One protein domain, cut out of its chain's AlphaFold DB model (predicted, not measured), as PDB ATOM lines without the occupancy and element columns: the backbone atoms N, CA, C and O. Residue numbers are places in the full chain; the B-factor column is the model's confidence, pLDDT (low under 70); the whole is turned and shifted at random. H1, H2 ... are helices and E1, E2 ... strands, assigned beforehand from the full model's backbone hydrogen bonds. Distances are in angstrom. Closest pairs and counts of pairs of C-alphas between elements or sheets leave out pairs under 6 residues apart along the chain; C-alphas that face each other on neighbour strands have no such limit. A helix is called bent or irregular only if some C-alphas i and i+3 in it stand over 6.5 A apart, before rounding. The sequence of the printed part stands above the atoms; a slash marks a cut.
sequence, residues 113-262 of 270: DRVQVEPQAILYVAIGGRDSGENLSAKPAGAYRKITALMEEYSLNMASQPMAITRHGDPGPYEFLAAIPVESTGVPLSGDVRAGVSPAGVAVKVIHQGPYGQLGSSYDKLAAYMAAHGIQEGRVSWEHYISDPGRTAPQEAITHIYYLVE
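Overview. This is residues 113 to 262 of the 270 residues of the protein "AraC_E_bind domain-containing protein" of Xanthomonadales bacterium (UniProt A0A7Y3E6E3). One broad sheet of eight strands, strongly twisted and curled like part of a barrel, is covered on one face by two helices, H1 over E4 and E2 and H2 over E6 and E8. Each helix covers its own half of the sheet and the two stay apart, giving two layers, helices on one face of a sheet. The printed part has 150 residues, with named elements in the order E1, E2, H1, E3, E4, E5, E6, H2, E7, E8. The sheet's order is E1, E6, E8, E7, E3, E4, E2, E5, all antiparallel, and the class is mixed, helices and strands. The whole is compact, with a radius of gyration of the C-alphas of 15.6 A, and spans 48 by 33 by 32 A.

Along the chain. E1, residues 113 to 117, begins with C-alpha 113 at (14.997, -9.243, -22.911). E2, residues 121 to 127, is 18.8 A long from first to last C-alpha. H1, residues 139 to 153, is 21.7 A long and begins with C-alpha 139 at (39.560, -5.585, -40.556). E3 holds residues 163 to 167, E4 residues 175 to 181, over 18.2 A, and E5 residues 194 to 197. E6, residues 201 to 209, is 24.3 A long. H2, residues 212 to 228, is 25.2 A long; it is irregular, with C-alphas 213 and 216 7.1 A apart. E7, residues 233 to 241, is 22.1 A long and bends by 65 degrees at residue 236. E8, residues 254 to 261, is 22.4 A long and ends with C-alpha 261 at (22.662, -1.179, -18.578).

Arrangement. E1 is an edge strand of the sheet, beside E6, with N 115 and O 203 2.9 A apart. E6 and E8 are neighbours, with N 206 and O 257 at 2.9 A. E8 and E7 form a hairpin, with N 258 and O 238 at 2.8 A and, beyond the bend of E7, N 234 and O 260 at 2.8 A. E7 and E3 pair through N 166 and O 237, 2.8 A. E3 and E4 form the other hairpin, with N 165 and O 177 at 2.8 A. E4 and E2 pair through N 127 and O 176, 2.7 A. E5, the other edge strand, is beside E2, with N 124 and O 194 at 2.8 A. H1 is on the sheet at a height of 9.1 A, over E4 and E2. On the local plane it stands at 31 degrees to E4, only just slantwise to the strands. The closest C-alphas of H1 and E2 are those of Ala 143 and Val 125, 5.8 A apart. H2 is on the sheet at a height of 8.4 A, over E6 and E8, slantwise at 47 degrees to E6 on the local plane. The closest C-alphas of H2 and E6 are those of Ser 218 and His 208, 6.7 A apart. E2, H1, E3 and E6, H2, E7 are split strand-helix-strand units, each with one strand, E4 or E8, between its two same-way strands; both crossovers are right-handed. Within H1, every O i to N i+4 pair is within hydrogen-bond range; in H2, 10 of 13 are.

Size, cuts and confidence. The two C-alphas farthest apart are those of Glu 153 and Ala 228, at 48.1 A. The printed part has no cut. The links E2 to H1, E4 to E5 and E7 to E8 are long. Mean pLDDT of the printed part is 87.4; residues 128 to 138, 170 to 172 and 245 are under 70.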
ATOM      1  N   ASP A 113      14.817  -8.479 -24.141       95.75
ATOM      2  CA  ASP A 113      14.997  -9.243 -22.911       95.75
ATOM      3  C   ASP A 113      15.983  -8.536 -21.985       95.75
ATOM      4  O   ASP A 113      17.052  -8.102 -22.415       95.75
ATOM      5  N   ARG A 114      15.681  -8.475 -20.685       94.81
ATOM      6  CA  ARG A 114      16.666  -8.076 -19.672       94.81
ATOM      7  C   ARG A 114      17.332  -9.324 -19.109       94.81
ATOM      8  O   ARG A 114      16.658 -10.180 -18.540       94.81
ATOM      9  N   VAL A 115      18.646  -9.428 -19.268       96.12
ATOM     10  CA  VAL A 115      19.418 -10.633 -18.945       96.12
ATOM     11  C   VAL A 115      20.587 -10.308 -18.023       96.12
ATOM     12  O   VAL A 115      21.201  -9.249 -18.137       96.12
ATOM     13  N   GLN A 116      20.904 -11.232 -17.117       96.12
ATOM     14  CA  GLN A 116      22.167 -11.230 -16.383       96.12
ATOM     15  C   GLN A 116      23.196 -12.004 -17.209       96.12
ATOM     16  O   GLN A 116      22.981 -13.179 -17.515       96.12
ATOM     17  N   VAL A 117      24.288 -11.347 -17.594       96.31
ATOM     18  CA  VAL A 117      25.343 -11.936 -18.425       96.31
ATOM     19  C   VAL A 117      26.552 -12.260 -17.562       96.31
ATOM     20  O   VAL A 117      27.091 -11.385 -16.886       96.31
ATOM     21  N   GLU A 118      27.007 -13.507 -17.631       95.38
ATOM     22  CA  GLU A 118      28.212 -13.965 -16.944       95.38
ATOM     23  C   GLU A 118      29.470 -13.753 -17.803       95.38
ATOM     24  O   GLU A 118      29.416 -13.897 -19.033       95.38
ATOM     25  N   PRO A 119      30.620 -13.433 -17.183       95.88
ATOM     26  CA  PRO A 119      31.866 -13.234 -17.909       95.88
ATOM     27  C   PRO A 119      32.383 -14.557 -18.483       95.88
ATOM     28  O   PRO A 119      32.416 -15.585 -17.808       95.88
ATOM     29  N   GLN A 120      32.858 -14.512 -19.723       96.81
ATOM     30  CA  GLN A 120      33.499 -15.632 -20.410       96.81
ATOM     31  C   GLN A 120      34.959 -15.297 -20.697       96.81
ATOM     32  O   GLN A 120      35.296 -14.145 -20.976       96.81
ATOM     33  N   ALA A 121      35.832 -16.301 -20.660       97.38
ATOM     34  CA  ALA A 121      37.208 -16.128 -21.102       97.38
ATOM     35  C   ALA A 121      37.224 -15.927 -22.625       97.38
ATOM     36  O   ALA A 121      36.601 -16.694 -23.361       97.38
ATOM     37  N   ILE A 122      37.910 -14.890 -23.102       97.69
ATOM     38  CA  ILE A 122      37.954 -14.540 -24.525       97.69
ATOM     39  C   ILE A 122      39.390 -14.379 -25.012       97.69
ATOM     40  O   ILE A 122      40.252 -13.854 -24.300       97.69
ATOM     41  N   LEU A 123      39.621 -14.763 -26.264       97.25
ATOM     42  CA  LEU A 123      40.737 -14.264 -27.061       97.25
ATOM     43  C   LEU A 123      40.221 -13.151 -27.962       97.25
ATOM     44  O   LEU A 123      39.171 -13.306 -28.581       97.25
ATOM     45  N   TYR A 124      40.934 -12.032 -28.038       95.81
ATOM     46  CA  TYR A 124      40.479 -10.865 -28.780       95.81
ATOM     47  C   TYR A 124      41.608 -10.114 -29.481       95.81
ATOM     48  O   TYR A 124      42.783 -10.220 -29.126       95.81
ATOM     49  N   VAL A 125      41.224  -9.332 -30.486       94.56
ATOM     50  CA  VAL A 125      42.088  -8.413 -31.231       94.56
ATOM     51  C   VAL A 125      41.362  -7.074 -31.342       94.56
ATOM     52  O   VAL A 125      40.202  -7.022 -31.757       94.56
ATOM     53  N   ALA A 126      42.047  -5.987 -30.986       90.06
ATOM     54  CA  ALA A 126      41.512  -4.638 -31.128       90.06
ATOM     55  C   ALA A 126      41.512  -4.191 -32.600       90.06
ATOM     56  O   ALA A 126      42.522  -4.279 -33.305       90.06
ATOM     57  N   ILE A 127      40.369  -3.697 -33.061       79.94
ATOM     58  CA  ILE A 127      40.107  -3.204 -34.409       79.94
ATOM     59  C   ILE A 127      39.974  -1.681 -34.327       79.94
ATOM     60  O   ILE A 127      38.897  -1.141 -34.109       79.94
ATOM     61  N   GLY A 128      41.084  -0.972 -34.528       66.50
ATOM     62  CA  GLY A 128      41.095   0.495 -34.563       66.50
ATOM     63  C   GLY A 128      41.830   1.124 -33.383       66.50
ATOM     64  O   GLY A 128      41.336   1.179 -32.267       66.50
ATOM     65  N   GLY A 129      43.023   1.638 -33.681       53.31
ATOM     66  CA  GLY A 129      43.744   2.654 -32.916       53.31
ATOM     67  C   GLY A 129      44.036   3.848 -33.834       53.31
ATOM     68  O   GLY A 129      43.695   3.787 -35.013       53.31
ATOM     69  N   ARG A 130      44.660   4.905 -33.292       45.94
ATOM     70  CA  ARG A 130      44.895   6.285 -33.806       45.94
ATOM     71  C   ARG A 130      45.361   6.496 -35.271       45.94
ATOM     72  O   ARG A 130      45.619   7.634 -35.635       45.94
ATOM     73  N   ASP A 131      45.455   5.453 -36.089       43.03
ATOM     74  CA  ASP A 131      46.094   5.413 -37.409       43.03
ATOM     75  C   ASP A 131      45.215   4.727 -38.486       43.03
ATOM     76  O   ASP A 131      45.679   3.997 -39.362       43.03
ATOM     77  N   SER A 132      43.888   4.880 -38.419       46.31
ATOM     78  CA  SER A 132      42.958   4.157 -39.300       46.31
ATOM     79  C   SER A 132      42.584   4.935 -40.569       46.31
ATOM     80  O   SER A 132      41.442   5.361 -40.723       46.31
ATOM     81  N   GLY A 133      43.534   5.069 -41.498       43.16
ATOM     82  CA  GLY A 133      43.309   5.574 -42.864       43.16
ATOM     83  C   GLY A 133      42.813   4.529 -43.882       43.16
ATOM     84  O   GLY A 133      42.698   4.838 -45.062       43.16
ATOM     85  N   GLU A 134      42.519   3.293 -43.463       45.75
ATOM     86  CA  GLU A 134      42.210   2.173 -44.368       45.75
ATOM     87  C   GLU A 134      40.889   1.450 -44.068       45.75
ATOM     88  O   GLU A 134      40.524   1.232 -42.907       45.75
ATOM     89  N   ASN A 135      40.253   1.036 -45.172       46.41
ATOM     90  CA  ASN A 135      39.035   0.239 -45.359       46.41
ATOM     91  C   ASN A 135      38.617  -0.591 -44.123       46.41
ATOM     92  O   ASN A 135      39.104  -1.696 -43.877       46.41
ATOM     93  N   LEU A 136      37.693  -0.038 -43.333       50.94
ATOM     94  CA  LEU A 136      37.208  -0.606 -42.066       50.94
ATOM     95  C   LEU A 136      36.477  -1.952 -42.241       50.94
ATOM     96  O   LEU A 136      36.427  -2.743 -41.304       50.94
ATOM     97  N   SER A 137      35.977  -2.247 -43.442       53.56
ATOM     98  CA  SER A 137      35.181  -3.442 -43.755       53.56
ATOM     99  C   SER A 137      35.972  -4.758 -43.742       53.56
ATOM    100  O   SER A 137      35.409  -5.801 -43.425       53.56
ATOM    101  N   ALA A 138      37.277  -4.737 -44.040       58.53
ATOM    102  CA  ALA A 138      38.104  -5.952 -44.117       58.53
ATOM    103  C   ALA A 138      38.780  -6.335 -42.783       58.53
ATOM    104  O   ALA A 138      39.272  -7.458 -42.623       58.53
ATOM    105  N   LYS A 139      38.822  -5.411 -41.816       72.19
ATOM    106  CA  LYS A 139      39.560  -5.585 -40.556       72.19
ATOM    107  C   LYS A 139      38.973  -6.663 -39.631       72.19
ATOM    108  O   LYS A 139      39.770  -7.439 -39.099       72.19
ATOM    109  N   PRO A 140      37.639  -6.802 -39.481       81.75
ATOM    110  CA  PRO A 140      37.062  -7.839 -38.625       81.75
ATOM    111  C   PRO A 140      37.445  -9.260 -39.055       81.75
ATOM    112  O   PRO A 140      37.909 -10.052 -38.239       81.75
ATOM    113  N   ALA A 141      37.364  -9.569 -40.352       83.88
ATOM    114  CA  ALA A 141      37.723 -10.892 -40.869       83.88
ATOM    115  C   ALA A 141      39.214 -11.227 -40.667       83.88
ATOM    116  O   ALA A 141      39.582 -12.380 -40.447       83.88
ATOM    117  N   GLY A 142      40.100 -10.227 -40.745       88.00
ATOM    118  CA  GLY A 142      41.520 -10.401 -40.424       88.00
ATOM    119  C   GLY A 142      41.759 -10.719 -38.947       88.00
ATOM    120  O   GLY A 142      42.572 -11.587 -38.638       88.00
ATOM    121  N   ALA A 143      41.032 -10.054 -38.049       91.44
ATOM    122  CA  ALA A 143      41.122 -10.275 -36.611       91.44
ATOM    123  C   ALA A 143      40.667 -11.688 -36.211       91.44
ATOM    124  O   ALA A 143      41.430 -12.397 -35.556       91.44
ATOM    125  N   TYR A 144      39.497 -12.141 -36.678       91.94
ATOM    126  CA  TYR A 144      39.019 -13.499 -36.384       91.94
ATOM    127  C   TYR A 144      39.974 -14.576 -36.901       91.94
ATOM    128  O   TYR A 144      40.273 -15.504 -36.159       91.94
ATOM    129  N   ARG A 145      40.541 -14.416 -38.108       91.81
ATOM    130  CA  ARG A 145      41.536 -15.363 -38.647       91.81
ATOM    131  C   ARG A 145      42.789 -15.491 -37.778       91.81
ATOM    132  O   ARG A 145      43.323 -16.586 -37.648       91.81
ATOM    133  N   LYS A 146      43.270 -14.389 -37.189       93.31
ATOM    134  CA  LYS A 146      44.416 -14.424 -36.261       93.31
ATOM    135  C   LYS A 146      44.073 -15.209 -34.994       93.31
ATOM    136  O   LYS A 146      44.890 -15.997 -34.532       93.31
ATOM    137  N   ILE A 147      42.868 -15.003 -34.461       94.56
ATOM    138  CA  ILE A 147      42.404 -15.703 -33.258       94.56
ATOM    139  C   ILE A 147      42.239 -17.199 -33.547       94.56
ATOM    140  O   ILE A 147      42.779 -18.013 -32.805       94.56
ATOM    141  N   THR A 148      41.570 -17.572 -34.643       93.69
ATOM    142  CA  THR A 148      41.356 -18.987 -34.990       93.69
ATOM    143  C   THR A 148      42.662 -19.718 -35.290       93.69
ATOM    144  O   THR A 148      42.807 -20.856 -34.870       93.69
ATOM    145  N   ALA A 149      43.644 -19.072 -35.930       94.12
ATOM    146  CA  ALA A 149      44.960 -19.679 -36.160       94.12
ATOM    147  C   ALA A 149      45.694 -20.002 -34.844       94.12
ATOM    148  O   ALA A 149      46.271 -21.078 -34.712       94.12
ATOM    149  N   LEU A 150      45.628 -19.105 -33.850       94.44
ATOM    150  CA  LEU A 150      46.178 -19.371 -32.516       94.44
ATOM    151  C   LEU A 150      45.426 -20.519 -31.828       94.44
ATOM    152  O   LEU A 150      46.034 -21.378 -31.195       94.44
ATOM    153  N   MET A 151      44.099 -20.544 -31.958       94.81
ATOM    154  CA  MET A 151      43.289 -21.628 -31.408       94.81
ATOM    155  C   MET A 151      43.643 -22.979 -32.037       94.81
ATOM    156  O   MET A 151      43.762 -23.959 -31.311       94.81
ATOM    157  N   GLU A 152      43.868 -23.032 -33.349       94.38
ATOM    158  CA  GLU A 152      44.299 -24.244 -34.053       94.38
ATOM    159  C   GLU A 152      45.694 -24.707 -33.601       94.38
ATOM    160  O   GLU A 152      45.875 -25.891 -33.316       94.38
ATOM    161  N   GLU A 153      46.658 -23.788 -33.462       94.25
ATOM    162  CA  GLU A 153      48.030 -24.088 -33.015       94.25
ATOM    163  C   GLU A 153      48.059 -24.770 -31.638       94.25
ATOM    164  O   GLU A 153      48.787 -25.744 -31.437       94.25
ATOM    165  N   TYR A 154      47.232 -24.292 -30.704       94.56
ATOM    166  CA  TYR A 154      47.172 -24.805 -29.332       94.56
ATOM    167  C   TYR A 154      45.977 -25.734 -29.070       94.56
ATOM    168  O   TYR A 154      45.735 -26.100 -27.920       94.56
ATOM    169  N   SER A 155      45.246 -26.141 -30.116       94.19
ATOM    170  CA  SER A 155      44.064 -27.016 -30.025       94.19
ATOM    171  C   SER A 155      43.005 -26.531 -29.018       94.19
ATOM    172  O   SER A 155      42.467 -27.313 -28.234       94.19
ATOM    173  N   LEU A 156      42.717 -25.228 -29.022       94.44
ATOM    174  CA  LEU A 156      41.687 -24.608 -28.188       94.44
ATOM    175  C   LEU A 156      40.301 -24.713 -28.829       94.44
ATOM    176  O   LEU A 156      40.127 -24.417 -30.011       94.44
ATOM    177  N   ASN A 157      39.294 -25.020 -28.013       93.50
ATOM    178  CA  ASN A 157      37.897 -25.010 -28.435       93.50
ATOM    179  C   ASN A 157      37.241 -23.649 -28.176       93.50
ATOM    180  O   ASN A 157      37.528 -22.973 -27.180       93.50
ATOM    181  N   MET A 158      36.308 -23.273 -29.055       93.88
ATOM    182  CA  MET A 158      35.391 -22.168 -28.781       93.88
ATOM    183  C   MET A 158      34.402 -22.585 -27.691       93.88
ATOM    184  O   MET A 158      33.770 -23.633 -27.804       93.88
ATOM    185  N   ALA A 159      34.223 -21.741 -26.678       94.69
ATOM    186  CA  ALA A 159      33.210 -21.943 -25.643       94.69
ATOM    187  C   ALA A 159      31.822 -21.433 -26.075       94.69
ATOM    188  O   ALA A 159      30.799 -21.910 -25.593       94.69
ATOM    189  N   SER A 160      31.779 -20.448 -26.976       92.69
ATOM    190  CA  SER A 160      30.550 -19.833 -27.482       92.69
ATOM    191  C   SER A 160      30.806 -19.168 -28.839       92.69
ATOM    192  O   SER A 160      31.930 -19.170 -29.343       92.69
ATOM    193  N   GLN A 161      29.757 -18.611 -29.443       93.31
ATOM    194  CA  GLN A 161      29.842 -17.972 -30.753       93.31
ATOM    195  C   GLN A 161      30.748 -16.730 -30.732       93.31
ATOM    196  O   GLN A 161      30.747 -16.004 -29.727       93.31
ATOM    197  N   PRO A 162      31.468 -16.437 -31.835       94.12
ATOM    198  CA  PRO A 162      32.266 -15.224 -31.967       94.12
ATOM    199  C   PRO A 162      31.461 -13.962 -31.660       94.12
ATOM    200  O   PRO A 162      30.254 -13.897 -31.922       94.12
ATOM    201  N   MET A 163      32.145 -12.951 -31.131       94.19
ATOM    202  CA  MET A 163      31.535 -11.692 -30.735       94.19
ATOM    203  C   MET A 163      32.330 -10.469 -31.195       94.19
ATOM    204  O   MET A 163      33.561 -10.493 -31.239       94.19
ATOM    205  N   ALA A 164      31.624  -9.376 -31.473       92.75
ATOM    206  CA  ALA A 164      32.219  -8.050 -31.609       92.75
ATOM    207  C   ALA A 164      31.825  -7.202 -30.404       92.75
ATOM    208  O   ALA A 164      30.642  -7.052 -30.125       92.75
ATOM    209  N   ILE A 165      32.807  -6.662 -29.690       94.31
ATOM    210  CA  ILE A 165      32.597  -5.810 -28.520       94.31
ATOM    211  C   ILE A 165      32.906  -4.372 -28.921       94.31
ATOM    212  O   ILE A 165      34.000  -4.094 -29.411       94.31
ATOM    213  N   THR A 166      31.978  -3.463 -28.656       91.38
ATOM    214  CA  THR A 166      32.166  -2.023 -28.815       91.38
ATOM    215  C   THR A 166      32.192  -1.375 -27.438       91.38
ATOM    216  O   THR A 166      31.244  -1.486 -26.657       91.38
ATOM    217  N   ARG A 167      33.285  -0.680 -27.121       90.06
ATOM    218  CA  ARG A 167      33.398   0.148 -25.917       90.06
ATOM    219  C   ARG A 167      33.309   1.614 -26.316       90.06
ATOM    220  O   ARG A 167      34.094   2.103 -27.129       90.06
ATOM    221  N   HIS A 168      32.337   2.300 -25.735       82.25
ATOM    222  CA  HIS A 168      32.033   3.698 -25.979       82.25
ATOM    223  C   HIS A 168      32.886   4.545 -25.022       82.25
ATOM    224  O   HIS A 168      32.723   4.484 -23.802       82.25
ATOM    225  N   GLY A 169      33.860   5.281 -25.563       73.50
ATOM    226  CA  GLY A 169      34.714   6.165 -24.771       73.50
ATOM    227  C   GLY A 169      33.964   7.418 -24.313       73.50
ATOM    228  O   GLY A 169      33.230   8.015 -25.090       73.50
ATOM    229  N   ASP A 170      34.189   7.847 -23.069       68.25
ATOM    230  CA  ASP A 170      33.683   9.128 -22.558       68.25
ATOM    231  C   ASP A 170      34.633   9.733 -21.495       68.25
ATOM    232  O   ASP A 170      34.664   9.233 -20.362       68.25
ATOM    233  N   PRO A 171      35.422  10.777 -21.845       64.56
ATOM    234  CA  PRO A 171      35.733  11.223 -23.209       64.56
ATOM    235  C   PRO A 171      36.754  10.276 -23.871       64.56
ATOM    236  O   PRO A 171      37.787   9.958 -23.282       64.56
ATOM    237  N   GLY A 172      36.517   9.831 -25.108       69.25
ATOM    238  CA  GLY A 172      37.487   8.997 -25.828       69.25
ATOM    239  C   GLY A 172      36.963   8.420 -27.146       69.25
ATOM    240  O   GLY A 172      35.777   8.544 -27.437       69.25
ATOM    241  N   PRO A 173      37.836   7.809 -27.966       76.62
ATOM    242  CA  PRO A 173      37.408   7.110 -29.174       76.62
ATOM    243  C   PRO A 173      36.647   5.823 -28.833       76.62
ATOM    244  O   PRO A 173      36.825   5.246 -27.760       76.62
ATOM    245  N   TYR A 174      35.848   5.347 -29.788       79.19
ATOM    246  CA  TYR A 174      35.323   3.987 -29.760       79.19
ATOM    247  C   TYR A 174      36.460   2.974 -29.855       79.19
ATOM    248  O   TYR A 174      37.359   3.116 -30.688       79.19
ATOM    249  N   GLU A 175      36.385   1.936 -29.032       86.31
ATOM    250  CA  GLU A 175      37.229   0.756 -29.159       86.31
ATOM    251  C   GLU A 175      36.370  -0.408 -29.643       86.31
ATOM    252  O   GLU A 175      35.383  -0.773 -29.006       86.31
ATOM    253  N   PHE A 176      36.755  -0.995 -30.773       89.31
ATOM    254  CA  PHE A 176      36.115  -2.187 -31.311       89.31
ATOM    255  C   PHE A 176      37.036  -3.378 -31.095       89.31
ATOM    256  O   PHE A 176      38.214  -3.319 -31.440       89.31
ATOM    257  N   LEU A 177      36.521  -4.473 -30.553       92.44
ATOM    258  CA  LEU A 177      37.269  -5.706 -30.334       92.44
ATOM    259  C   LEU A 177      36.552  -6.842 -31.061       92.44
ATOM    260  O   LEU A 177      35.376  -7.088 -30.807       92.44
ATOM    261  N   ALA A 178      37.256  -7.565 -31.929       94.12
ATOM    262  CA  ALA A 178      36.796  -8.885 -32.359       94.12
ATOM    263  C   ALA A 178      37.274  -9.905 -31.336       94.12
ATOM    264  O   ALA A 178      38.464  -9.929 -31.015       94.12
ATOM    265  N   ALA A 179      36.367 -10.734 -30.834       95.94
ATOM    266  CA  ALA A 179      36.663 -11.694 -29.789       95.94
ATOM    267  C   ALA A 179      35.993 -13.047 -30.039       95.94
ATOM    268  O   ALA A 179      34.918 -13.138 -30.630       95.94
ATOM    269  N   ILE A 180      36.633 -14.111 -29.568       96.69
ATOM    270  CA  ILE A 180      36.088 -15.467 -29.566       96.69
ATOM    271  C   ILE A 180      36.147 -15.987 -28.127       96.69
ATOM    272  O   ILE A 180      37.239 -16.030 -27.548       96.69
ATOM    273  N   PRO A 181      35.003 -16.361 -27.526       97.38
ATOM    274  CA  PRO A 181      34.984 -17.074 -26.254       97.38
ATOM    275  C   PRO A 181      35.666 -18.433 -26.361       97.38
ATOM    276  O   PRO A 181      35.378 -19.204 -27.276       97.38
ATOM    277  N   VAL A 182      36.543 -18.742 -25.411       97.31
ATOM    278  CA  VAL A 182      37.356 -19.966 -25.387       97.31
ATOM    279  C   VAL A 182      37.282 -20.646 -24.027       97.31
ATOM    280  O   VAL A 182      37.058 -19.996 -23.008       97.31
ATOM    281  N   GLU A 183      37.506 -21.959 -23.995       93.94
ATOM    282  CA  GLU A 183      37.507 -22.731 -22.740       93.94
ATOM    283  C   GLU A 183      38.697 -22.384 -21.826       93.94
ATOM    284  O   GLU A 183      38.628 -22.566 -20.611       93.94
ATOM    285  N   SER A 184      39.799 -21.883 -22.396       90.88
ATOM    286  CA  SER A 184      41.007 -21.513 -21.657       90.88
ATOM    287  C   SER A 184      41.801 -20.426 -22.374       90.88
ATOM    288  O   SER A 184      41.937 -20.433 -23.596       90.88
ATOM    289  N   THR A 185      42.378 -19.513 -21.594       91.88
ATOM    290  CA  THR A 185      43.303 -18.463 -22.051       91.88
ATOM    291  C   THR A 185      44.750 -18.720 -21.625       91.88
ATOM    292  O   THR A 185      45.615 -17.875 -21.839       91.88
ATOM    293  N   GLY A 186      45.039 -19.889 -21.039       89.81
ATOM    294  CA  GLY A 186      46.356 -20.260 -20.503       89.81
ATOM    295  C   GLY A 186      47.409 -20.634 -21.552       89.81
ATOM    296  O   GLY A 186      48.363 -21.337 -21.222       89.81
ATOM    297  N   VAL A 187      47.232 -20.214 -22.803       89.06
ATOM    298  CA  VAL A 187      48.161 -20.491 -23.905       89.06
ATOM    299  C   VAL A 187      49.097 -19.305 -24.140       89.06
ATOM    300  O   VAL A 187      48.728 -18.162 -23.858       89.06
ATOM    301  N   PRO A 188      50.302 -19.537 -24.686       91.81
ATOM    302  CA  PRO A 188      51.143 -18.455 -25.176       91.81
ATOM    303  C   PRO A 188      50.395 -17.600 -26.208       91.81
ATOM    304  O   PRO A 188      49.911 -18.100 -27.219       91.81
ATOM    305  N   LEU A 189      50.304 -16.296 -25.952       92.00
ATOM    306  CA  LEU A 189      49.693 -15.341 -26.875       92.00
ATOM    307  C   LEU A 189      50.731 -14.882 -27.902       92.00
ATOM    308  O   LEU A 189      51.878 -14.608 -27.545       92.00
ATOM    309  N   SER A 190      50.328 -14.749 -29.166       84.25
ATOM    310  CA  SER A 190      51.212 -14.317 -30.252       84.25
ATOM    311  C   SER A 190      50.611 -13.167 -31.069       84.25
ATOM    312  O   SER A 190      49.392 -12.990 -31.165       84.25
ATOM    313  N   GLY A 191      51.489 -12.337 -31.642       87.19
ATOM    314  CA  GLY A 191      51.106 -11.195 -32.475       87.19
ATOM    315  C   GLY A 191      50.188 -10.197 -31.759       87.19
ATOM    316  O   GLY A 191      50.501  -9.702 -30.673       87.19
ATOM    317  N   ASP A 192      49.045  -9.906 -32.380       89.56
ATOM    318  CA  ASP A 192      48.051  -8.944 -31.882       89.56
ATOM    319  C   ASP A 192      46.988  -9.585 -30.981       89.56
ATOM    320  O   ASP A 192      46.154  -8.874 -30.423       89.56
ATOM    321  N   VAL A 193      46.991 -10.916 -30.841       94.81
ATOM    322  CA  VAL A 193      45.989 -11.624 -30.040       94.81
ATOM    323  C   VAL A 193      46.256 -11.370 -28.560       94.81
ATOM    324  O   VAL A 193      47.394 -11.433 -28.082       94.81
ATOM    325  N   ARG A 194      45.200 -11.038 -27.823       95.69
ATOM    326  CA  ARG A 194      45.207 -10.825 -26.376       95.69
ATOM    327  C   ARG A 194      44.166 -11.726 -25.722       95.69
ATOM    328  O   ARG A 194      43.200 -12.122 -26.365       95.69
ATOM    329  N   ALA A 195      44.370 -12.046 -24.450       96.38
ATOM    330  CA  ALA A 195      43.388 -12.741 -23.627       96.38
ATOM    331  C   ALA A 195      42.698 -11.761 -22.680       96.38
ATOM    332  O   ALA A 195      43.322 -10.813 -22.198       96.38
ATOM    333  N   GLY A 196      41.426 -12.002 -22.388       95.25
ATOM    334  CA  GLY A 196      40.650 -11.190 -21.462       95.25
ATOM    335  C   GLY A 196      39.349 -11.861 -21.051       95.25
ATOM    336  O   GLY A 196      39.181 -13.072 -21.201       95.25
ATOM    337  N   VAL A 197      38.427 -11.047 -20.546       96.31
ATOM    338  CA  VAL A 197      37.067 -11.454 -20.183       96.31
ATOM    339  C   VAL A 197      36.045 -10.679 -21.008       96.31
ATOM    340  O   VAL A 197      36.250  -9.497 -21.309       96.31
ATOM    341  N   SER A 198      34.960 -11.348 -21.397       96.25
ATOM    342  CA  SER A 198      33.830 -10.710 -22.074       96.25
ATOM    343  C   SER A 198      33.141  -9.689 -21.159       96.25
ATOM    344  O   SER A 198      33.292  -9.754 -19.934       96.25
ATOM    345  N   PRO A 199      32.347  -8.762 -21.723       96.00
ATOM    346  CA  PRO A 199      31.407  -7.971 -20.939       96.00
ATOM    347  C   PRO A 199      30.487  -8.877 -20.105       96.00
ATOM    348  O   PRO A 199      30.153  -9.986 -20.528       96.00
ATOM    349  N   ALA A 200      30.113  -8.397 -18.922       95.19
ATOM    350  CA  ALA A 200      29.275  -9.095 -17.954       95.19
ATOM    351  C   ALA A 200      28.472  -8.084 -17.126       95.19
ATOM    352  O   ALA A 200      28.845  -6.910 -17.051       95.19
ATOM    353  N   GLY A 201      27.399  -8.553 -16.493       94.38
ATOM    354  CA  GLY A 201      26.444  -7.734 -15.749       94.38
ATOM    355  C   GLY A 201      25.052  -7.748 -16.373       94.38
ATOM    356  O   GLY A 201      24.763  -8.533 -17.281       94.38
ATOM    357  N   VAL A 202      24.178  -6.873 -15.877       95.44
ATOM    358  CA  VAL A 202      22.830  -6.722 -16.426       95.44
ATOM    359  C   VAL A 202      22.915  -6.066 -17.803       95.44
ATOM    360  O   VAL A 202      23.568  -5.037 -17.990       95.44
ATOM    361  N   ALA A 203      22.223  -6.652 -18.771       96.38
ATOM    362  CA  ALA A 203      22.153  -6.154 -20.133       96.38
ATOM    363  C   ALA A 203      20.731  -6.246 -20.678       96.38
ATOM    364  O   ALA A 203      19.924  -7.066 -20.232       96.38
ATOM    365  N   VAL A 204      20.441  -5.424 -21.679       96.56
ATOM    366  CA  VAL A 204      19.329  -5.674 -22.597       96.56
ATOM    367  C   VAL A 204      19.836  -6.491 -23.777       96.56
ATOM    368  O   VAL A 204      20.945  -6.263 -24.261       96.56
ATOM    369  N   LYS A 205      19.031  -7.450 -24.226       96.56
ATOM    370  CA  LYS A 205      19.302  -8.323 -25.362       96.56
ATOM    371  C   LYS A 205      18.200  -8.163 -26.399       96.56
ATOM    372  O   LYS A 205      17.021  -8.202 -26.063       96.56
ATOM    373  N   VAL A 206      18.608  -8.056 -27.657       96.50
ATOM    374  CA  VAL A 206      17.731  -8.015 -28.828       96.50
ATOM    375  C   VAL A 206      18.229  -9.006 -29.868       96.50
ATOM    376  O   VAL A 206      19.435  -9.180 -30.057       96.50
ATOM    377  N   ILE A 207      17.301  -9.646 -30.573       95.12
ATOM    378  CA  ILE A 207      17.620 -10.493 -31.721       95.12
ATOM    379  C   ILE A 207      17.435  -9.675 -32.998       95.12
ATOM    380  O   ILE A 207      16.334  -9.234 -33.317       95.12
ATOM    381  N   HIS A 208      18.521  -9.494 -33.744       92.56
ATOM    382  CA  HIS A 208      18.478  -8.977 -35.102       92.56
ATOM    383  C   HIS A 208      18.472 -10.144 -36.087       92.56
ATOM    384  O   HIS A 208      19.409 -10.944 -36.111       92.56
ATOM    385  N   GLN A 209      17.434 -10.218 -36.916       91.88
ATOM    386  CA  GLN A 209      17.385 -11.113 -38.062       91.88
ATOM    387  C   GLN A 209      17.445 -10.285 -39.343       91.88
ATOM    388  O   GLN A 209      16.558  -9.468 -39.600       91.88
ATOM    389  N   GLY A 210      18.484 -10.503 -40.142       88.75
ATOM    390  CA  GLY A 210      18.679  -9.804 -41.401       88.75
ATOM    391  C   GLY A 210      20.118  -9.346 -41.640       88.75
ATOM    392  O   GLY A 210      21.050  -9.747 -40.937       88.75
ATOM    393  N   PRO A 211      20.325  -8.526 -42.685       86.50
ATOM    394  CA  PRO A 211      21.660  -8.156 -43.125       86.50
ATOM    395  C   PRO A 211      22.390  -7.304 -42.088       86.50
ATOM    396  O   PRO A 211      21.846  -6.316 -41.607       86.50
ATOM    397  N   TYR A 212      23.680  -7.574 -41.880       80.25
ATOM    398  CA  TYR A 212      24.546  -6.811 -40.965       80.25
ATOM    399  C   TYR A 212      24.491  -5.283 -41.187       80.25
ATOM    400  O   TYR A 212      24.523  -4.505 -40.240       80.25
ATOM    401  N   GLY A 213      24.331  -4.827 -42.437       82.56
ATOM    402  CA  GLY A 213      24.177  -3.400 -42.757       82.56
ATOM    403  C   GLY A 213      22.929  -2.730 -42.158       82.56
ATOM    404  O   GLY A 213      22.851  -1.505 -42.152       82.56
ATOM    405  N   GLN A 214      21.965  -3.503 -41.650       86.75
ATOM    406  CA  GLN A 214      20.746  -3.020 -40.993       86.75
ATOM    407  C   GLN A 214      20.833  -3.051 -39.460       86.75
ATOM    408  O   GLN A 214      19.874  -2.656 -38.792       86.75
ATOM    409  N   LEU A 215      21.973  -3.456 -38.885       87.00
ATOM    410  CA  LEU A 215      22.171  -3.435 -37.433       87.00
ATOM    411  C   LEU A 215      21.980  -2.038 -36.844       87.00
ATOM    412  O   LEU A 215      21.377  -1.921 -35.783       87.00
ATOM    413  N   GLY A 216      22.392  -0.985 -37.561       87.38
ATOM    414  CA  GLY A 216      22.185   0.403 -37.132       87.38
ATOM    415  C   GLY A 216      20.725   0.696 -36.779       87.38
ATOM    416  O   GLY A 216      20.448   1.195 -35.697       87.38
ATOM    417  N   SER A 217      19.776   0.240 -37.604       90.31
ATOM    418  CA  SER A 217      18.345   0.402 -37.311       90.31
ATOM    419  C   SER A 217      17.904  -0.363 -36.059       90.31
ATOM    420  O   SER A 217      16.990   0.076 -35.366       90.31
ATOM    421  N   SER A 218      18.531  -1.499 -35.749       92.50
ATOM    422  CA  SER A 218      18.216  -2.258 -34.530       92.50
ATOM    423  C   SER A 218      18.755  -1.564 -33.282       92.50
ATOM    424  O   SER A 218      18.053  -1.524 -32.276       92.50
ATOM    425  N   TYR A 219      19.940  -0.952 -33.366       91.38
ATOM    426  CA  TYR A 219      20.460  -0.090 -32.305       91.38
ATOM    427  C   TYR A 219      19.602   1.163 -32.111       91.38
ATOM    428  O   TYR A 219      19.285   1.483 -30.971       91.38
ATOM    429  N   ASP A 220      19.149   1.819 -33.185       91.62
ATOM    430  CA  ASP A 220      18.267   2.993 -33.085       91.62
ATOM    431  C   ASP A 220      16.953   2.651 -32.364       91.62
ATOM    432  O   ASP A 220      16.499   3.385 -31.483       91.62
ATOM    433  N   LYS A 221      16.355   1.500 -32.700       94.25
ATOM    434  CA  LYS A 221      15.153   0.993 -32.021       94.25
ATOM    435  C   LYS A 221      15.427   0.635 -30.563       94.25
ATOM    436  O   LYS A 221      14.604   0.938 -29.704       94.25
ATOM    437  N   LEU A 222      16.566   0.009 -30.271       93.69
ATOM    438  CA  LEU A 222      16.946  -0.338 -28.903       93.69
ATOM    439  C   LEU A 222      17.185   0.915 -28.047       93.69
ATOM    440  O   LEU A 222      16.707   0.965 -26.919       93.69
ATOM    441  N   ALA A 223      17.843   1.944 -28.587       90.69
ATOM    442  CA  ALA A 223      18.029   3.231 -27.916       90.69
ATOM    443  C   ALA A 223      16.682   3.915 -27.630       90.69
ATOM    444  O   ALA A 223      16.428   4.364 -26.512       90.69
ATOM    445  N   ALA A 224      15.768   3.918 -28.607       92.12
ATOM    446  CA  ALA A 224      14.413   4.432 -28.423       92.12
ATOM    447  C   ALA A 224      13.642   3.675 -27.328       92.12
ATOM    448  O   ALA A 224      13.022   4.302 -26.466       92.12
ATOM    449  N   TYR A 225      13.734   2.341 -27.315       93.44
ATOM    450  CA  TYR A 225      13.147   1.500 -26.273       93.44
ATOM    451  C   TYR A 225      13.738   1.818 -24.891       93.44
ATOM    452  O   TYR A 225      12.995   2.066 -23.943       93.44
ATOM    453  N   MET A 226      15.067   1.858 -24.760       92.00
ATOM    454  CA  MET A 226      15.725   2.148 -23.483       92.00
ATOM    455  C   MET A 226      15.326   3.525 -22.947       92.00
ATOM    456  O   MET A 226      14.939   3.628 -21.782       92.00
ATOM    457  N   ALA A 227      15.311   4.552 -23.802       90.62
ATOM    458  CA  ALA A 227      14.871   5.894 -23.437       90.62
ATOM    459  C   ALA A 227      13.401   5.919 -22.978       90.62
ATOM    460  O   ALA A 227      13.091   6.488 -21.929       90.62
ATOM    461  N   ALA A 228      12.500   5.257 -23.712       89.62
ATOM    462  CA  ALA A 228      11.077   5.191 -23.370       89.62
ATOM    463  C   ALA A 228      10.813   4.455 -22.045       89.62
ATOM    464  O   ALA A 228       9.869   4.785 -21.326       89.62
ATOM    465  N   HIS A 229      11.658   3.480 -21.708       89.88
ATOM    466  CA  HIS A 229      11.569   2.690 -20.480       89.88
ATOM    467  C   HIS A 229      12.435   3.232 -19.328       89.88
ATOM    468  O   HIS A 229      12.479   2.614 -18.262       89.88
ATOM    469  N   GLY A 230      13.110   4.374 -19.509       89.62
ATOM    470  CA  GLY A 230      13.976   4.976 -18.490       89.62
ATOM    471  C   GLY A 230      15.187   4.112 -18.117       89.62
ATOM    472  O   GLY A 230      15.671   4.185 -16.989       89.62
ATOM    473  N   ILE A 231      15.650   3.263 -19.035       91.44
ATOM    474  CA  ILE A 231      16.829   2.414 -18.853       91.44
ATOM    475  C   ILE A 231      18.069   3.254 -19.161       91.44
ATOM    476  O   ILE A 231      18.185   3.817 -20.246       91.44
ATOM    477  N   GLN A 232      18.999   3.333 -18.208       89.31
ATOM    478  CA  GLN A 232      20.258   4.048 -18.402       89.31
ATOM    479  C   GLN A 232      21.237   3.208 -19.228       89.31
ATOM    480  O   GLN A 232      21.527   2.055 -18.899       89.31
ATOM    481  N   GLU A 233      21.742   3.801 -20.308       87.38
ATOM    482  CA  GLU A 233      22.697   3.176 -21.217       87.38
ATOM    483  C   GLU A 233      24.079   3.060 -20.570       87.38
ATOM    484  O   GLU A 233      24.663   4.055 -20.148       87.38
ATOM    485  N   GLY A 234      24.629   1.846 -20.538       87.44
ATOM    486  CA  GLY A 234      26.031   1.629 -20.205       87.44
ATOM    487  C   GLY A 234      26.973   2.019 -21.345       87.44
ATOM    488  O   GLY A 234      26.581   2.480 -22.415       87.44
ATOM    489  N   ARG A 235      28.270   1.787 -21.133       88.75
ATOM    490  CA  ARG A 235      29.325   2.148 -22.102       88.75
ATOM    491  C   ARG A 235      29.787   0.997 -22.988       88.75
ATOM    492  O   ARG A 235      30.779   1.134 -23.701       88.75
ATOM    493  N   VAL A 236      29.147  -0.163 -22.897       92.94
ATOM    494  CA  VAL A 236      29.590  -1.365 -23.605       92.94
ATOM    495  C   VAL A 236      28.404  -2.032 -24.270       92.94
ATOM    496  O   VAL A 236      27.427  -2.387 -23.610       92.94
ATOM    497  N   SER A 237      28.547  -2.248 -25.569       94.06
ATOM    498  CA  SER A 237      27.669  -3.085 -26.370       94.06
ATOM    499  C   SER A 237      28.475  -4.221 -26.979       94.06
ATOM    500  O   SER A 237      29.697  -4.129 -27.139       94.06
ATOM    501  N   TRP A 238      27.816  -5.332 -27.270       95.19
ATOM    502  CA  TRP A 238      28.448  -6.409 -28.011       95.19
ATOM    503  C   TRP A 238      27.433  -7.230 -28.785       95.19
ATOM    504  O   TRP A 238      26.248  -7.287 -28.464       95.19
ATOM    505  N   GLU A 239      27.930  -7.892 -29.815       94.69
ATOM    506  CA  GLU A 239      27.146  -8.693 -30.740       94.69
ATOM    507  C   GLU A 239      27.680 -10.112 -30.739       94.69
ATOM    508  O   GLU A 239      28.891 -10.293 -30.811       94.69
ATOM    509  N   HIS A 240      26.799 -11.109 -30.706       93.81
ATOM    510  CA  HIS A 240      27.147 -12.490 -31.027       93.81
ATOM    511  C   HIS A 240      26.632 -12.858 -32.416       93.81
ATOM    512  O   HIS A 240      25.437 -12.719 -32.699       93.81
ATOM    513  N   TYR A 241      27.521 -13.395 -33.247       90.81
ATOM    514  CA  TYR A 241      27.200 -13.875 -34.589       90.81
ATOM    515  C   TYR A 241      26.739 -15.329 -34.515       90.81
ATOM    516  O   TYR A 241      27.558 -16.246 -34.478       90.81
ATOM    517  N   ILE A 242      25.426 -15.544 -34.427       89.19
ATOM    518  CA  ILE A 242      24.854 -16.889 -34.264       89.19
ATOM    519  C   ILE A 242      24.905 -17.659 -35.582       89.19
ATOM    520  O   ILE A 242      25.267 -18.836 -35.603       89.19
ATOM    521  N   SER A 243      24.573 -16.978 -36.675       83.75
ATOM    522  CA  SER A 243      24.740 -17.496 -38.030       83.75
ATOM    523  C   SER A 243      26.069 -17.008 -38.601       83.75
ATOM    524  O   SER A 243      26.395 -15.829 -38.475       83.75
ATOM    525  N   ASP A 244      26.825 -17.884 -39.270       73.69
ATOM    526  CA  ASP A 244      28.058 -17.485 -39.959       73.69
ATOM    527  C   ASP A 244      27.698 -16.561 -41.142       73.69
ATOM    528  O   ASP A 244      27.064 -17.028 -42.100       73.69
ATOM    529  N   PRO A 245      28.089 -15.272 -41.115       65.38
ATOM    530  CA  PRO A 245      27.732 -14.313 -42.159       65.38
ATOM    531  C   PRO A 245      28.407 -14.618 -43.505       65.38
ATOM    532  O   PRO A 245      27.967 -14.110 -44.534       65.38
ATOM    533  N   GLY A 246      29.460 -15.444 -43.526       70.75
ATOM    534  CA  GLY A 246      30.113 -15.907 -44.752       70.75
ATOM    535  C   GLY A 246      29.440 -17.120 -45.396       70.75
ATOM    536  O   GLY A 246      29.760 -17.453 -46.538       70.75
ATOM    537  N   ARG A 247      28.527 -17.794 -44.683       74.81
ATOM    538  CA  ARG A 247      27.854 -19.027 -45.142       74.81
ATOM    539  C   ARG A 247      26.331 -18.929 -45.179       74.81
ATOM    540  O   ARG A 247      25.699 -19.738 -45.850       74.81
ATOM    541  N   THR A 248      25.755 -17.964 -44.472       79.75
ATOM    542  CA  THR A 248      24.306 -17.763 -44.365       79.75
ATOM    543  C   THR A 248      23.869 -16.657 -45.315       79.75
ATOM    544  O   THR A 248      24.569 -15.653 -45.465       79.75
ATOM    545  N   ALA A 249      22.710 -16.815 -45.957       82.88
ATOM    546  CA  ALA A 249      22.134 -15.734 -46.748       82.88
ATOM    547  C   ALA A 249      21.941 -14.490 -45.856       82.88
ATOM    548  O   ALA A 249      21.473 -14.637 -44.726       82.88
ATOM    549  N   PRO A 250      22.255 -13.265 -46.323       82.50
ATOM    550  CA  PRO A 250      22.179 -12.071 -45.479       82.50
ATOM    551  C   PRO A 250      20.820 -11.860 -44.803       82.50
ATOM    552  O   PRO A 250      20.768 -11.323 -43.708       82.50
ATOM    553  N   GLN A 251      19.721 -12.285 -45.428       86.56
ATOM    554  CA  GLN A 251      18.364 -12.159 -44.882       86.56
ATOM    555  C   GLN A 251      18.073 -13.139 -43.735       86.56
ATOM    556  O   GLN A 251      17.173 -12.897 -42.940       86.56
ATOM    557  N   GLU A 252      18.829 -14.230 -43.645       87.38
ATOM    558  CA  GLU A 252      18.683 -15.280 -42.632       87.38
ATOM    559  C   GLU A 252      19.751 -15.173 -41.534       87.38
ATOM    560  O   GLU A 252      19.779 -15.981 -40.604       87.38
ATOM    561  N   ALA A 253      20.652 -14.191 -41.634       88.56
ATOM    562  CA  ALA A 253      21.674 -13.964 -40.629       88.56
ATOM    563  C   ALA A 253      21.024 -13.555 -39.299       88.56
ATOM    564  O   ALA A 253      20.176 -12.665 -39.258       88.56
ATOM    565  N   ILE A 254      21.428 -14.222 -38.218       92.06
ATOM    566  CA  ILE A 254      20.959 -13.944 -36.862       92.06
ATOM    567  C   ILE A 254      22.129 -13.390 -36.056       92.06
ATOM    568  O   ILE A 254      23.155 -14.058 -35.881       92.06
ATOM    569  N   THR A 255      21.932 -12.189 -35.523       93.00
ATOM    570  CA  THR A 255      22.865 -11.515 -34.623       93.00
ATOM    571  C   THR A 255      22.149 -11.220 -33.315       93.00
ATOM    572  O   THR A 255      21.094 -10.588 -33.300       93.00
ATOM    573  N   HIS A 256      22.712 -11.666 -32.196       95.75
ATOM    574  CA  HIS A 256      22.223 -11.254 -30.882       95.75
ATOM    575  C   HIS A 256      22.972  -9.999 -30.450       95.75
ATOM    576  O   HIS A 256      24.188 -10.052 -30.275       95.75
ATOM    577  N   ILE A 257      22.247  -8.903 -30.270       95.56
ATOM    578  CA  ILE A 257      22.773  -7.623 -29.801       95.56
ATOM    579  C   ILE A 257      22.567  -7.551 -28.295       95.56
ATOM    580  O   ILE A 257      21.475  -7.841 -27.802       95.56
ATOM    581  N   TYR A 258      23.600  -7.134 -27.580       96.50
ATOM    582  CA  TYR A 258      23.562  -6.879 -26.154       96.50
ATOM    583  C   TYR A 258      24.060  -5.470 -25.861       96.50
ATOM    584  O   TYR A 258      25.011  -4.987 -26.482       96.50
ATOM    585  N   TYR A 259      23.447  -4.833 -24.871       95.44
ATOM    586  CA  TYR A 259      23.854  -3.520 -24.388       95.44
ATOM    587  C   TYR A 259      23.854  -3.539 -22.860       95.44
ATOM    588  O   TYR A 259      22.826  -3.853 -22.253       95.44
ATOM    589  N   LEU A 260      25.002  -3.257 -22.231       94.94
ATOM    590  CA  LEU A 260      25.064  -3.162 -20.769       94.94
ATOM    591  C   LEU A 260      24.171  -2.017 -20.304       94.94
ATOM    592  O   LEU A 260      24.204  -0.932 -20.882       94.94
ATOM    593  N   VAL A 261      23.418  -2.247 -19.236       93.44
ATOM    594  CA  VAL A 261      22.662  -1.179 -18.578       93.44
ATOM    595  C   VAL A 261      23.459  -0.674 -17.384       93.44
ATOM    596  O   VAL A 261      24.107  -1.465 -16.693       93.44
ATOM    597  N   GLU A 262      23.424   0.630 -17.124       84.31
ATOM    598  CA  GLU A 262      23.923   1.129 -15.844       84.31
ATOM    599  C   GLU A 262      22.946   0.690 -14.751       84.31
ATOM    600  O   GLU A 262      21.742   0.954 -14.811       84.31
TER     601      GLU A 262